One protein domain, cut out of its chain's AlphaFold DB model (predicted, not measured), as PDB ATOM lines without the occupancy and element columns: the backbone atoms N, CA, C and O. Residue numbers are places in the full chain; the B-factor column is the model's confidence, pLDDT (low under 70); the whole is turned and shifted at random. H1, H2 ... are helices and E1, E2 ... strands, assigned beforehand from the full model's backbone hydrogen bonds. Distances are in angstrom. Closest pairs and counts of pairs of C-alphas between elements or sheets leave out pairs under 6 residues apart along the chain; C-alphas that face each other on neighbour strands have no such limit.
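This is residues 6 to 99 of the 102 residues of an uncharacterized protein of Runella sp (UniProt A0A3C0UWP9). Two small three-stranded sheets, E2 E1 E6 and E3 E4 E5, lie partly face to face as a loose sandwich, and the hairpin of E4 and E5 runs on past it as a long arm, with residues 45 to 50 sticking out free. The short helix H1 sits at the E2 edge of the first sheet, and a long loop, residues 74 to 90, reaches far out between E6 and H1. The 94 printed residues hold six named strands and then one named helix, in the order E1 E2 E3 E4 E5 E6 H1; the class is mostly strand, and both sheets are antiparallel. The whole is loose, with a radius of gyration of the C-alphas of 15.4 A and spans of 47 by 38 by 23 A.

E1, residues 6 to 12, begins at C-alpha 6 (30.557, -39.909, 41.954) and is 20.1 A long. E2 is residues 19 to 26, 20.0 A, and E3 is residues 28 to 32. E4, residues 35 to 46, is the longest strand at 33.8 A and ends at C-alpha 46 (46.034, -34.314, 55.958). E5 is residues 49 to 56, 22.5 A, and E6 is residues 69 to 73. H1, residues 91 to 97, ends at C-alpha 97 (26.059, -37.815, 28.310).

E1 and E2 form a hairpin, with N 8 and O 24 2.9 A apart, within hydrogen-bond range. On the other side of E1 lies E6, antiparallel, with N 9 and O 69 within range at 3.0 A. This sheet is only just strongly twisted, its C-alphas up to 4.3 A off the best plane. E3, E4 and E5 make a meander, each strand the antiparallel neighbour of the one before. The pairing is staggered: E4 pairs with E3 over residues 35 to 39, where N 30 and O 37 are 2.8 A apart, and with E5 over residues 39 to 46, where N 51 and O 44 are 2.8 A apart. The two sheets form a sandwich, two sheets face to face: the facing parts are 9.9 A centre to centre, and the strands of the one stand at 38 degrees to those of the other. The closest C-alphas of E2 and E4, Ile 26 and Phe 39, are 6.0 A apart. E4 and E6 are apart. H1 is on the sheet E2 E1 E6 but only grazes it with residues 91 to 95; its closest C-alphas to E2 are those of Tyr 91 and Ser 25, 6.5 A. In H1 every O i to N i+4 pair is within hydrogen-bond range.

The two C-alphas farthest apart, Thr 61 and Gly 81, are 48.7 A apart. The printed part has no cut. The links E5 to E6 and E6 to H1 are long, with 12 and 17 residues; within the second, residues 78 to 79 pair with 82 to 83. The mean pLDDT of the printed part is 71.8, and 36 residues are under 70, among them residues 13 to 18 and 58 to 84.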
ATOM      1  N   VAL A   6      29.582 -38.825  41.798       77.19
ATOM      2  CA  VAL A   6      30.557 -39.909  41.954       77.19
ATOM      3  C   VAL A   6      29.881 -41.200  41.522       77.19
ATOM      4  O   VAL A   6      28.842 -41.573  42.072       77.19
ATOM      5  N   LEU A   7      30.468 -41.863  40.526       79.19
ATOM      6  CA  LEU A   7      29.931 -43.086  39.945       79.19
ATOM      7  C   LEU A   7      30.874 -44.257  40.199       79.19
ATOM      8  O   LEU A   7      32.096 -44.137  40.047       79.19
ATOM      9  N   VAL A   8      30.285 -45.396  40.546       78.69
ATOM     10  CA  VAL A   8      30.987 -46.660  40.744       78.69
ATOM     11  C   VAL A   8      30.461 -47.693  39.760       78.69
ATOM     12  O   VAL A   8      29.257 -47.924  39.690       78.69
ATOM     13  N   TYR A   9      31.370 -48.331  39.025       79.31
ATOM     14  CA  TYR A   9      31.076 -49.527  38.239       79.31
ATOM     15  C   TYR A   9      31.316 -50.776  39.078       79.31
ATOM     16  O   TYR A   9      32.373 -50.896  39.714       79.31
ATOM     17  N   MET A  10      30.361 -51.702  39.053       77.75
ATOM     18  CA  MET A  10      30.427 -52.948  39.807       77.75
ATOM     19  C   MET A  10      30.409 -54.175  38.904       77.75
ATOM     20  O   MET A  10      29.591 -54.294  37.997       77.75
ATOM     21  N   THR A  11      31.277 -55.129  39.233       74.06
ATOM     22  CA  THR A  11      31.246 -56.484  38.683       74.06
ATOM     23  C   THR A  11      31.471 -57.514  39.784       74.06
ATOM     24  O   THR A  11      32.195 -57.236  40.746       74.06
ATOM     25  N   ASP A  12      30.907 -58.714  39.645       70.88
ATOM     26  CA  ASP A  12      31.365 -59.887  40.402       70.88
ATOM     27  C   ASP A  12      32.461 -60.614  39.624       70.88
ATOM     28  O   ASP A  12      32.509 -60.547  38.408       70.88
ATOM     29  N   GLY A  13      33.374 -61.296  40.310       60.03
ATOM     30  CA  GLY A  13      34.345 -62.173  39.653       60.03
ATOM     31  C   GLY A  13      35.642 -61.504  39.186       60.03
ATOM     32  O   GLY A  13      35.927 -60.331  39.433       60.03
ATOM     33  N   THR A  14      36.500 -62.315  38.563       54.78
ATOM     34  CA  THR A  14      37.810 -61.882  38.055       54.78
ATOM     35  C   THR A  14      37.651 -61.108  36.739       54.78
ATOM     36  O   THR A  14      36.713 -61.394  35.999       54.78
ATOM     37  N   PRO A  15      38.558 -60.165  36.397       51.03
ATOM     38  CA  PRO A  15      38.377 -59.173  35.320       51.03
ATOM     39  C   PRO A  15      37.945 -59.686  33.935       51.03
ATOM     40  O   PRO A  15      37.455 -58.896  33.136       51.03
ATOM     41  N   ASN A  16      38.119 -60.977  33.647       53.56
ATOM     42  CA  ASN A  16      37.815 -61.584  32.349       53.56
ATOM     43  C   ASN A  16      36.530 -62.432  32.336       53.56
ATOM     44  O   ASN A  16      36.059 -62.776  31.257       53.56
ATOM     45  N   ASN A  17      35.950 -62.741  33.502       59.28
ATOM     46  CA  ASN A  17      34.723 -63.540  33.646       59.28
ATOM     47  C   ASN A  17      33.674 -62.799  34.488       59.28
ATOM     48  O   ASN A  17      32.850 -63.425  35.152       59.28
ATOM     49  N   ALA A  18      33.773 -61.474  34.528       66.31
ATOM     50  CA  ALA A  18      33.036 -60.676  35.480       66.31
ATOM     51  C   ALA A  18      31.609 -60.397  34.990       66.31
ATOM     52  O   ALA A  18      31.442 -59.908  33.870       66.31
ATOM     53  N   THR A  19      30.587 -60.669  35.806       73.62
ATOM     54  CA  THR A  19      29.216 -60.254  35.475       73.62
ATOM     55  C   THR A  19      29.092 -58.776  35.794       73.62
ATOM     56  O   THR A  19      29.380 -58.357  36.919       73.62
ATOM     57  N   SER A  20      28.697 -57.971  34.805       77.19
ATOM     58  CA  SER A  20      28.433 -56.553  35.041       77.19
ATOM     59  C   SER A  20      27.144 -56.377  35.828       77.19
ATOM     60  O   SER A  20      26.113 -56.952  35.476       77.19
ATOM     61  N   TYR A  21      27.215 -55.546  36.863       75.44
ATOM     62  CA  TYR A  21      26.048 -54.963  37.516       75.44
ATOM     63  C   TYR A  21      25.763 -53.547  36.997       75.44
ATOM     64  O   TYR A  21      24.676 -53.024  37.199       75.44
ATOM     65  N   GLY A  22      26.721 -52.935  36.299       78.25
ATOM     66  CA  GLY A  22      26.604 -51.594  35.740       78.25
ATOM     67  C   GLY A  22      27.131 -50.489  36.638       78.25
ATOM     68  O   GLY A  22      27.882 -50.719  37.596       78.25
ATOM     69  N   TRP A  23      26.801 -49.256  36.255       80.06
ATOM     70  CA  TRP A  23      27.191 -48.051  36.981       80.06
ATOM     71  C   TRP A  23      26.114 -47.628  37.968       80.06
ATOM     72  O   TRP A  23      24.919 -47.730  37.707       80.06
ATOM     73  N   TYR A  24      26.561 -47.083  39.093       79.31
ATOM     74  CA  TYR A  24      25.683 -46.603  40.147       79.31
ATOM     75  C   TYR A  24      26.201 -45.292  40.728       79.31
ATOM     76  O   TYR A  24      27.408 -45.115  40.922       79.31
ATOM     77  N   SER A  25      25.280 -44.381  41.034       82.69
ATOM     78  CA  SER A  25      25.571 -43.169  41.797       82.69
ATOM     79  C   SER A  25      25.769 -43.491  43.276       82.69
ATOM     80  O   SER A  25      24.968 -44.226  43.855       82.69
ATOM     81  N   ILE A  26      26.793 -42.903  43.895       83.25
ATOM     82  CA  ILE A  26      27.061 -43.029  45.334       83.25
ATOM     83  C   ILE A  26      27.070 -41.642  46.012       83.25
ATOM     84  O   ILE A  26      27.380 -40.651  45.343       83.25
ATOM     85  N   PRO A  27      26.771 -41.529  47.323       84.75
ATOM     86  CA  PRO A  27      26.511 -42.600  48.294       84.75
ATOM     87  C   PRO A  27      25.176 -43.325  48.064       84.75
ATOM     88  O   PRO A  27      24.251 -42.756  47.493       84.75
ATOM     89  N   GLY A  28      25.075 -44.573  48.522       83.38
ATOM     90  CA  GLY A  28      23.863 -45.379  48.370       83.38
ATOM     91  C   GLY A  28      24.119 -46.883  48.411       83.38
ATOM     92  O   GLY A  28      25.260 -47.331  48.523       83.38
ATOM     93  N   ILE A  29      23.041 -47.661  48.324       83.00
ATOM     94  CA  ILE A  29      23.100 -49.123  48.239       83.00
ATOM     95  C   ILE A  29      23.097 -49.531  46.768       83.00
ATOM     96  O   ILE A  29      22.191 -49.179  46.017       83.00
ATOM     97  N   VAL A  30      24.111 -50.298  46.380       78.75
ATOM     98  CA  VAL A  30      24.228 -50.918  45.064       78.75
ATOM     99  C   VAL A  30      23.825 -52.390  45.178       78.75
ATOM    100  O   VAL A  30      24.474 -53.134  45.922       78.75
ATOM    101  N   PRO A  31      22.765 -52.828  44.481       75.88
ATOM    102  CA  PRO A  31      22.366 -54.226  44.474       75.88
ATOM    103  C   PRO A  31      23.331 -55.059  43.617       75.88
ATOM    104  O   PRO A  31      23.671 -54.692  42.498       75.88
ATOM    105  N   SER A  32      23.745 -56.204  44.148       73.56
ATOM    106  CA  SER A  32      24.498 -57.257  43.463       73.56
ATOM    107  C   SER A  32      23.838 -58.598  43.793       73.56
ATOM    108  O   SER A  32      23.105 -58.686  44.778       73.56
ATOM    109  N   ASN A  33      24.018 -59.638  42.976       69.19
ATOM    110  CA  ASN A  33      23.247 -60.886  43.074       69.19
ATOM    111  C   ASN A  33      23.275 -61.490  44.492       69.19
ATOM    112  O   ASN A  33      24.233 -62.146  44.895       69.19
ATOM    113  N   GLY A  34      22.191 -61.280  45.248       65.00
ATOM    114  CA  GLY A  34      22.042 -61.762  46.622       65.00
ATOM    115  C   GLY A  34      22.864 -61.017  47.683       65.00
ATOM    116  O   GLY A  34      22.871 -61.455  48.832       65.00
ATOM    117  N   VAL A  35      23.544 -59.912  47.344       71.75
ATOM    118  CA  VAL A  35      24.333 -59.105  48.291       71.75
ATOM    119  C   VAL A  35      24.168 -57.609  48.011       71.75
ATOM    120  O   VAL A  35      24.356 -57.143  46.895       71.75
ATOM    121  N   GLU A  36      23.883 -56.828  49.049       74.75
ATOM    122  CA  GLU A  36      23.859 -55.366  48.963       74.75
ATOM    123  C   GLU A  36      25.246 -54.767  49.239       74.75
ATOM    124  O   GLU A  36      25.998 -55.227  50.107       74.75
ATOM    125  N   HIS A  37      25.617 -53.734  48.484       76.94
ATOM    126  CA  HIS A  37      26.873 -53.009  48.649       76.94
ATOM    127  C   HIS A  37      26.586 -51.549  48.974       76.94
ATOM    128  O   HIS A  37      26.280 -50.751  48.097       76.94
ATOM    129  N   GLU A  38      26.682 -51.193  50.251       85.06
ATOM    130  CA  GLU A  38      26.523 -49.807  50.688       85.06
ATOM    131  C   GLU A  38      27.832 -49.043  50.455       85.06
ATOM    132  O   GLU A  38      28.873 -49.393  51.021       85.06
ATOM    133  N   PHE A  39      27.779 -48.005  49.625       85.00
ATOM    134  CA  PHE A  39      28.892 -47.101  49.365       85.00
ATOM    135  C   PHE A  39      28.678 -45.757  50.042       85.00
ATOM    136  O   PHE A  39      27.591 -45.178  50.000       85.00
ATOM    137  N   TYR A  40      29.755 -45.217  50.597       85.69
ATOM    138  CA  TYR A  40      29.774 -43.878  51.165       85.69
ATOM    139  C   TYR A  40      31.111 -43.198  50.904       85.69
ATOM    140  O   TYR A  40      32.144 -43.839  50.702       85.69
ATOM    141  N   THR A  41      31.087 -41.870  50.910       83.94
ATOM    142  CA  THR A  41      32.277 -41.043  50.727       83.94
ATOM    143  C   THR A  41      32.702 -40.432  52.050       83.94
ATOM    144  O   THR A  41      31.861 -39.932  52.795       83.94
ATOM    145  N   GLN A  42      34.002 -40.399  52.320       83.50
ATOM    146  CA  GLN A  42      34.563 -39.664  53.449       83.50
ATOM    147  C   GLN A  42      35.606 -38.673  52.949       83.50
ATOM    148  O   GLN A  42      36.579 -39.053  52.296       83.50
ATOM    149  N   THR A  43      35.434 -37.404  53.302       83.06
ATOM    150  CA  THR A  43      36.472 -36.394  53.109       83.06
ATOM    151  C   THR A  43      37.521 -36.522  54.205       83.06
ATOM    152  O   THR A  43      37.183 -36.492  55.389       83.06
ATOM    153  N   THR A  44      38.788 -36.635  53.826       84.38
ATOM    154  CA  THR A  44      39.920 -36.619  54.758       84.38
ATOM    155  C   THR A  44      40.790 -35.404  54.515       84.38
ATOM    156  O   THR A  44      41.001 -35.009  53.370       84.38
ATOM    157  N   PHE A  45      41.340 -34.853  55.592       86.88
ATOM    158  CA  PHE A  45      42.274 -33.736  55.541       86.88
ATOM    159  C   PHE A  45      43.583 -34.159  56.204       86.88
ATOM    160  O   PHE A  45      43.589 -34.589  57.357       86.88
ATOM    161  N   ALA A  46      44.687 -34.054  55.468       85.44
ATOM    162  CA  ALA A  46      46.034 -34.314  55.958       85.44
ATOM    163  C   ALA A  46      46.923 -33.116  55.602       85.44
ATOM    164  O   ALA A  46      47.376 -32.965  54.464       85.44
ATOM    165  N   GLY A  47      47.126 -32.222  56.575       86.00
ATOM    166  CA  GLY A  47      47.776 -30.931  56.345       86.00
ATOM    167  C   GLY A  47      47.023 -30.115  55.289       86.00
ATOM    168  O   GLY A  47      45.826 -29.881  55.426       86.00
ATOM    169  N   ASN A  48      47.720 -29.739  54.213       84.62
ATOM    170  CA  ASN A  48      47.152 -28.983  53.087       84.62
ATOM    171  C   ASN A  48      46.521 -29.871  51.999       84.62
ATOM    172  O   ASN A  48      46.135 -29.370  50.946       84.62
ATOM    173  N   THR A  49      46.440 -31.186  52.221       74.94
ATOM    174  CA  THR A  49      45.869 -32.129  51.253       74.94
ATOM    175  C   THR A  49      44.457 -32.513  51.677       74.94
ATOM    176  O   THR A  49      44.263 -33.080  52.754       74.94
ATOM    177  N   ALA A  50      43.479 -32.233  50.817       80.19
ATOM    178  CA  ALA A  50      42.130 -32.773  50.923       80.19
ATOM    179  C   ALA A  50      42.007 -34.020  50.033       80.19
ATOM    180  O   ALA A  50      42.450 -34.013  48.886       80.19
ATOM    181  N   GLY A  51      41.405 -35.084  50.561       77.25
ATOM    182  CA  GLY A  51      41.131 -36.328  49.844       77.25
ATOM    183  C   GLY A  51      39.667 -36.733  49.972       77.25
ATOM    184  O   GLY A  51      39.012 -36.408  50.961       77.25
ATOM    185  N   ILE A  52      39.159 -37.457  48.976       78.56
ATOM    186  CA  ILE A  52      37.856 -38.127  49.028       78.56
ATOM    187  C   ILE A  52      38.126 -39.624  48.967       78.56
ATOM    188  O   ILE A  52      38.665 -40.124  47.983       78.56
ATOM    189  N   ASN A  53      37.741 -40.332  50.022       80.69
ATOM    190  CA  ASN A  53      37.789 -41.784  50.082       80.69
ATOM    191  C   ASN A  53      36.410 -42.332  49.744       80.69
ATOM    192  O   ASN A  53      35.404 -41.823  50.240       80.69
ATOM    193  N   ILE A  54      36.371 -43.379  48.927       79.69
ATOM    194  CA  ILE A  54      35.153 -44.127  48.631       79.69
ATOM    195  C   ILE A  54      35.251 -45.445  49.383       79.69
ATOM    196  O   ILE A  54      36.137 -46.256  49.118       79.69
ATOM    197  N   TYR A  55      34.344 -45.642  50.328       79.94
ATOM    198  CA  TYR A  55      34.253 -46.860  51.110       79.94
ATOM    199  C   TYR A  55      33.074 -47.695  50.650       79.94
ATOM    200  O   TYR A  55      32.042 -47.174  50.227       79.94
ATOM    201  N   ARG A  56      33.235 -49.006  50.799       78.62
ATOM    202  CA  ARG A  56      32.174 -49.995  50.670       78.62
ATOM    203  C   ARG A  56      32.030 -50.704  52.007       78.62
ATOM    204  O   ARG A  56      33.007 -51.252  52.518       78.62
ATOM    205  N   LYS A  57      30.825 -50.712  52.566       76.00
ATOM    206  CA  LYS A  57      30.507 -51.508  53.749       76.00
ATOM    207  C   LYS A  57      30.448 -52.979  53.351       76.00
ATOM    208  O   LYS A  57      29.832 -53.339  52.348       76.00
ATOM    209  N   VAL A  58      31.107 -53.823  54.132       64.69
ATOM    210  CA  VAL A  58      31.202 -55.264  53.882       64.69
ATOM    211  C   VAL A  58      30.408 -55.986  54.965       64.69
ATOM    212  O   VAL A  58      30.567 -55.677  56.147       64.69
ATOM    213  N   ALA A  59      29.569 -56.951  54.588       58.66
ATOM    214  CA  ALA A  59      29.085 -57.938  55.550       58.66
ATOM    215  C   ALA A  59      30.281 -58.800  55.999       58.66
ATOM    216  O   ALA A  59      31.121 -59.153  55.173       58.66
ATOM    217  N   SER A  60      30.379 -59.134  57.289       49.97
ATOM    218  CA  SER A  60      31.590 -59.711  57.909       49.97
ATOM    219  C   SER A  60      32.096 -61.030  57.297       49.97
ATOM    220  O   SER A  60      33.200 -61.460  57.621       49.97
ATOM    221  N   THR A  61      31.323 -61.663  56.413       52.53
ATOM    222  CA  THR A  61      31.609 -62.967  55.803       52.53
ATOM    223  C   THR A  61      31.958 -62.925  54.310       52.53
ATOM    224  O   THR A  61      32.265 -63.978  53.756       52.53
ATOM    225  N   SER A  62      31.943 -61.769  53.626       53.28
ATOM    226  CA  SER A  62      32.200 -61.734  52.172       53.28
ATOM    227  C   SER A  62      33.657 -61.403  51.830       53.28
ATOM    228  O   SER A  62      34.154 -60.330  52.179       53.28
ATOM    229  N   THR A  63      34.327 -62.281  51.081       51.50
ATOM    230  CA  THR A  63      35.628 -61.992  50.460       51.50
ATOM    231  C   THR A  63      35.447 -60.969  49.330       51.50
ATOM    232  O   THR A  63      34.671 -61.185  48.401       51.50
ATOM    233  N   LEU A  64      36.159 -59.842  49.404       53.69
ATOM    234  CA  LEU A  64      36.105 -58.768  48.407       53.69
ATOM    235  C   LEU A  64      36.958 -59.117  47.177       53.69
ATOM    236  O   LEU A  64      38.138 -58.784  47.117       53.69
ATOM    237  N   ALA A  65      36.349 -59.751  46.176       53.75
ATOM    238  CA  ALA A  65      36.895 -59.841  44.822       53.75
ATOM    239  C   ALA A  65      35.960 -59.102  43.854       53.75
ATOM    240  O   ALA A  65      35.221 -59.719  43.095       53.75
ATOM    241  N   ALA A  66      35.938 -57.770  43.940       53.50
ATOM    242  CA  ALA A  66      35.217 -56.918  42.998       53.50
ATOM    243  C   ALA A  66      36.192 -55.885  42.427       53.50
ATOM    244  O   ALA A  66      36.848 -55.163  43.180       53.50
ATOM    245  N   ALA A  67      36.304 -55.840  41.102       56.53
ATOM    246  CA  ALA A  67      37.050 -54.798  40.416       56.53
ATOM    247  C   ALA A  67      36.165 -53.548  40.325       56.53
ATOM    248  O   ALA A  67      35.151 -53.546  39.634       56.53
ATOM    249  N   THR A  68      36.550 -52.486  41.027       59.50
ATOM    250  CA  THR A  68      35.789 -51.232  41.068       59.50
ATOM    251  C   THR A  68      36.441 -50.206  40.148       59.50
ATOM    252  O   THR A  68      37.632 -49.924  40.287       59.50
ATOM    253  N   ARG A  69      35.673 -49.606  39.229       65.12
ATOM    254  CA  ARG A  69      36.104 -48.402  38.493       65.12
ATOM    255  C   ARG A  69      35.362 -47.191  39.040       65.12
ATOM    256  O   ARG A  69      34.159 -47.262  39.273       65.12
ATOM    257  N   ILE A  70      36.095 -46.101  39.246       65.44
ATOM    258  CA  ILE A  70      35.580 -44.853  39.814       65.44
ATOM    259  C   ILE A  70      35.688 -43.765  38.751       65.44
ATOM    260  O   ILE A  70      36.764 -43.564  38.185       65.44
ATOM    261  N   VAL A  71      34.588 -43.049  38.512       66.94
ATOM    262  CA  VAL A  71      34.562 -41.850  37.665       66.94
ATOM    263  C   VAL A  71      34.123 -40.665  38.525       66.94
ATOM    264  O   VAL A  71      33.066 -40.702  39.157       66.94
ATOM    265  N   ILE A  72      34.960 -39.624  38.565       68.25
ATOM    266  CA  ILE A  72      34.695 -38.379  39.296       68.25
ATOM    267  C   ILE A  72      34.383 -37.297  38.272       68.25
ATOM    268  O   ILE A  72      35.248 -36.940  37.472       68.25
ATOM    269  N   ILE A  73      33.162 -36.763  38.320       68.00
ATOM    270  CA  ILE A  73      32.743 -35.676  37.439       68.00
ATOM    271  C   ILE A  73      32.549 -34.414  38.280       68.00
ATOM    272  O   ILE A  73      31.618 -34.348  39.092       68.00
ATOM    273  N   PRO A  74      33.423 -33.408  38.131       66.75
ATOM    274  CA  PRO A  74      33.297 -32.184  38.894       66.75
ATOM    275  C   PRO A  74      32.106 -31.356  38.388       66.75
ATOM    276  O   PRO A  74      31.850 -31.264  37.190       66.75
ATOM    277  N   ALA A  75      31.390 -30.698  39.301       63.00
ATOM    278  CA  ALA A  75      30.218 -29.872  38.985       63.00
ATOM    279  C   ALA A  75      30.506 -28.692  38.026       63.00
ATOM    280  O   ALA A  75      29.590 -28.071  37.475       63.00
ATOM    281  N   ASN A  76      31.785 -28.346  37.872       63.94
ATOM    282  CA  ASN A  76      32.317 -27.368  36.934       63.94
ATOM    283  C   ASN A  76      33.087 -28.036  35.784       63.94
ATOM    284  O   ASN A  76      34.027 -27.426  35.282       63.94
ATOM    285  N   ASP A  77      32.722 -29.255  35.369       65.31
ATOM    286  CA  ASP A  77      33.253 -29.835  34.134       65.31
ATOM    287  C   ASP A  77      32.938 -28.877  32.972       65.31
ATOM    288  O   ASP A  77      31.785 -28.687  32.560       65.31
ATOM    289  N   ILE A  78      33.984 -28.182  32.525       59.72
ATOM    290  CA  ILE A  78      33.964 -27.222  31.432       59.72
ATOM    291  C   ILE A  78      34.629 -27.924  30.260       59.72
ATOM    292  O   ILE A  78      35.854 -28.018  30.187       59.72
ATOM    293  N   ARG A  79      33.817 -28.374  29.305       62.31
ATOM    294  CA  ARG A  79      34.317 -28.893  28.033       62.31
ATOM    295  C   ARG A  79      34.193 -27.792  26.997       62.31
ATOM    296  O   ARG A  79      33.109 -27.255  26.779       62.31
ATOM    297  N   ASN A  80      35.315 -27.415  26.391       57.66
ATOM    298  CA  ASN A  80      35.373 -26.345  25.389       57.66
ATOM    299  C   ASN A  80      34.746 -25.015  25.862       57.66
ATOM    300  O   ASN A  80      34.057 -24.337  25.104       57.66
ATOM    301  N   GLY A  81      34.939 -24.644  27.132       53.94
ATOM    302  CA  GLY A  81      34.452 -23.366  27.669       53.94
ATOM    303  C   GLY A  81      32.954 -23.319  27.997       53.94
ATOM    304  O   GLY A  81      32.471 -22.281  28.444       53.94
ATOM    305  N   ARG A  82      32.209 -24.420  27.822       50.75
ATOM    306  CA  ARG A  82      30.808 -24.526  28.248       50.75
ATOM    307  C   ARG A  82      30.679 -25.496  29.409       50.75
ATOM    308  O   ARG A  82      31.225 -26.597  29.384       50.75
ATOM    309  N   LYS A  83      29.932 -25.071  30.426       58.62
ATOM    310  CA  LYS A  83      29.506 -25.944  31.514       58.62
ATOM    311  C   LYS A  83      28.622 -27.053  30.938       58.62
ATOM    312  O   LYS A  83      27.742 -26.756  30.127       58.62
ATOM    313  N   ALA A  84      28.843 -28.294  31.362       65.94
ATOM    314  CA  ALA A  84      27.960 -29.400  31.010       65.94
ATOM    315  C   ALA A  84      26.501 -29.070  31.390       65.94
ATOM    316  O   ALA A  84      26.226 -28.619  32.505       65.94
ATOM    317  N   SER A  85      25.571 -29.264  30.450       73.38
ATOM    318  CA  SER A  85      24.131 -29.029  30.644       73.38
ATOM    319  C   SER A  85      23.418 -30.181  31.352       73.38
ATOM    320  O   SER A  85      22.199 -30.137  31.491       73.38
ATOM    321  N   VAL A  86      24.151 -31.225  31.742       75.62
ATOM    322  CA  VAL A  86      23.590 -32.451  32.307       75.62
ATOM    323  C   VAL A  86      23.160 -32.232  33.761       75.62
ATOM    324  O   VAL A  86      23.849 -31.546  34.523       75.62
ATOM    325  N   ASP A  87      22.017 -32.800  34.141       73.19
ATOM    326  CA  ASP A  87      21.616 -32.885  35.543       73.19
ATOM    327  C   ASP A  87      22.389 -34.023  36.214       73.19
ATOM    328  O   ASP A  87      22.179 -35.197  35.926       73.19
ATOM    329  N   PHE A  88      23.305 -33.671  37.113       71.31
ATOM    330  CA  PHE A  88      24.154 -34.634  37.810       71.31
ATOM    331  C   PHE A  88      23.432 -35.424  38.908       71.31
ATOM    332  O   PHE A  88      24.017 -36.361  39.451       71.31
ATOM    333  N   ALA A  89      22.193 -35.059  39.250       65.88
ATOM    334  CA  ALA A  89      21.353 -35.857  40.137       65.88
ATOM    335  C   ALA A  89      20.644 -37.011  39.401       65.88
ATOM    336  O   ALA A  89      20.222 -37.969  40.047       65.88
ATOM    337  N   ASP A  90      20.534 -36.945  38.069       74.00
ATOM    338  CA  ASP A  90      19.930 -37.989  37.241       74.00
ATOM    339  C   ASP A  90      21.014 -38.909  36.661       74.00
ATOM    340  O   ASP A  90      21.762 -38.555  35.747       74.00
ATOM    341  N   TYR A  91      21.081 -40.132  37.190       73.50
ATOM    342  CA  TYR A  91      22.025 -41.148  36.734       73.50
ATOM    343  C   TYR A  91      21.899 -41.448  35.233       73.50
ATOM    344  O   TYR A  91      22.922 -41.562  34.555       73.50
ATOM    345  N   ASN A  92      20.679 -41.545  34.696       79.69
ATOM    346  CA  ASN A  92      20.482 -41.891  33.288       79.69
ATOM    347  C   ASN A  92      20.987 -40.766  32.381       79.69
ATOM    348  O   ASN A  92      21.665 -41.041  31.391       79.69
ATOM    349  N   ALA A  93      20.748 -39.510  32.770       81.38
ATOM    350  CA  ALA A  93      21.253 -38.347  32.047       81.38
ATOM    351  C   ALA A  93      22.791 -38.307  32.026       81.38
ATOM    352  O   ALA A  93      23.396 -38.055  30.983       81.38
ATOM    353  N   VAL A  94      23.448 -38.590  33.158       77.88
ATOM    354  CA  VAL A  94      24.918 -38.649  33.229       77.88
ATOM    355  C   VAL A  94      25.466 -39.812  32.401       77.88
ATOM    356  O   VAL A  94      26.443 -39.637  31.671       77.88
ATOM    357  N   LYS A  95      24.833 -40.984  32.480       77.56
ATOM    358  CA  LYS A  95      25.237 -42.181  31.739       77.56
ATOM    359  C   LYS A  95      25.200 -41.950  30.226       77.56
ATOM    360  O   LYS A  95      26.188 -42.238  29.554       77.56
ATOM    361  N   GLU A  96      24.108 -41.383  29.712       82.38
ATOM    362  CA  GLU A  96      23.956 -41.035  28.293       82.38
ATOM    363  C   GLU A  96      24.990 -39.985  27.860       82.38
ATOM    364  O   GLU A  96      25.673 -40.148  26.850       82.38
ATOM    365  N   PHE A  97      25.176 -38.931  28.657       81.38
ATOM    366  CA  PHE A  97      26.059 -37.815  28.310       81.38
ATOM    367  C   PHE A  97      27.556 -38.179  28.262       81.38
ATOM    368  O   PHE A  97      28.335 -37.518  27.566       81.38
ATOM    369  N   TYR A  98      27.979 -39.198  29.015       77.81
ATOM    370  CA  TYR A  98      29.363 -39.690  29.046       77.81
ATOM    371  C   TYR A  98      29.561 -41.030  28.318       77.81
ATOM    372  O   TYR A  98      30.665 -41.569  28.383       77.81
ATOM    373  N   ASP A  99      28.540 -41.550  27.625       82.19
ATOM    374  CA  ASP A  99      28.581 -42.845  26.924       82.19
ATOM    375  C   ASP A  99      29.059 -44.001  27.831       82.19
ATOM    376  O   ASP A  99      29.933 -44.808  27.494       82.19
TER     377      ASP A  99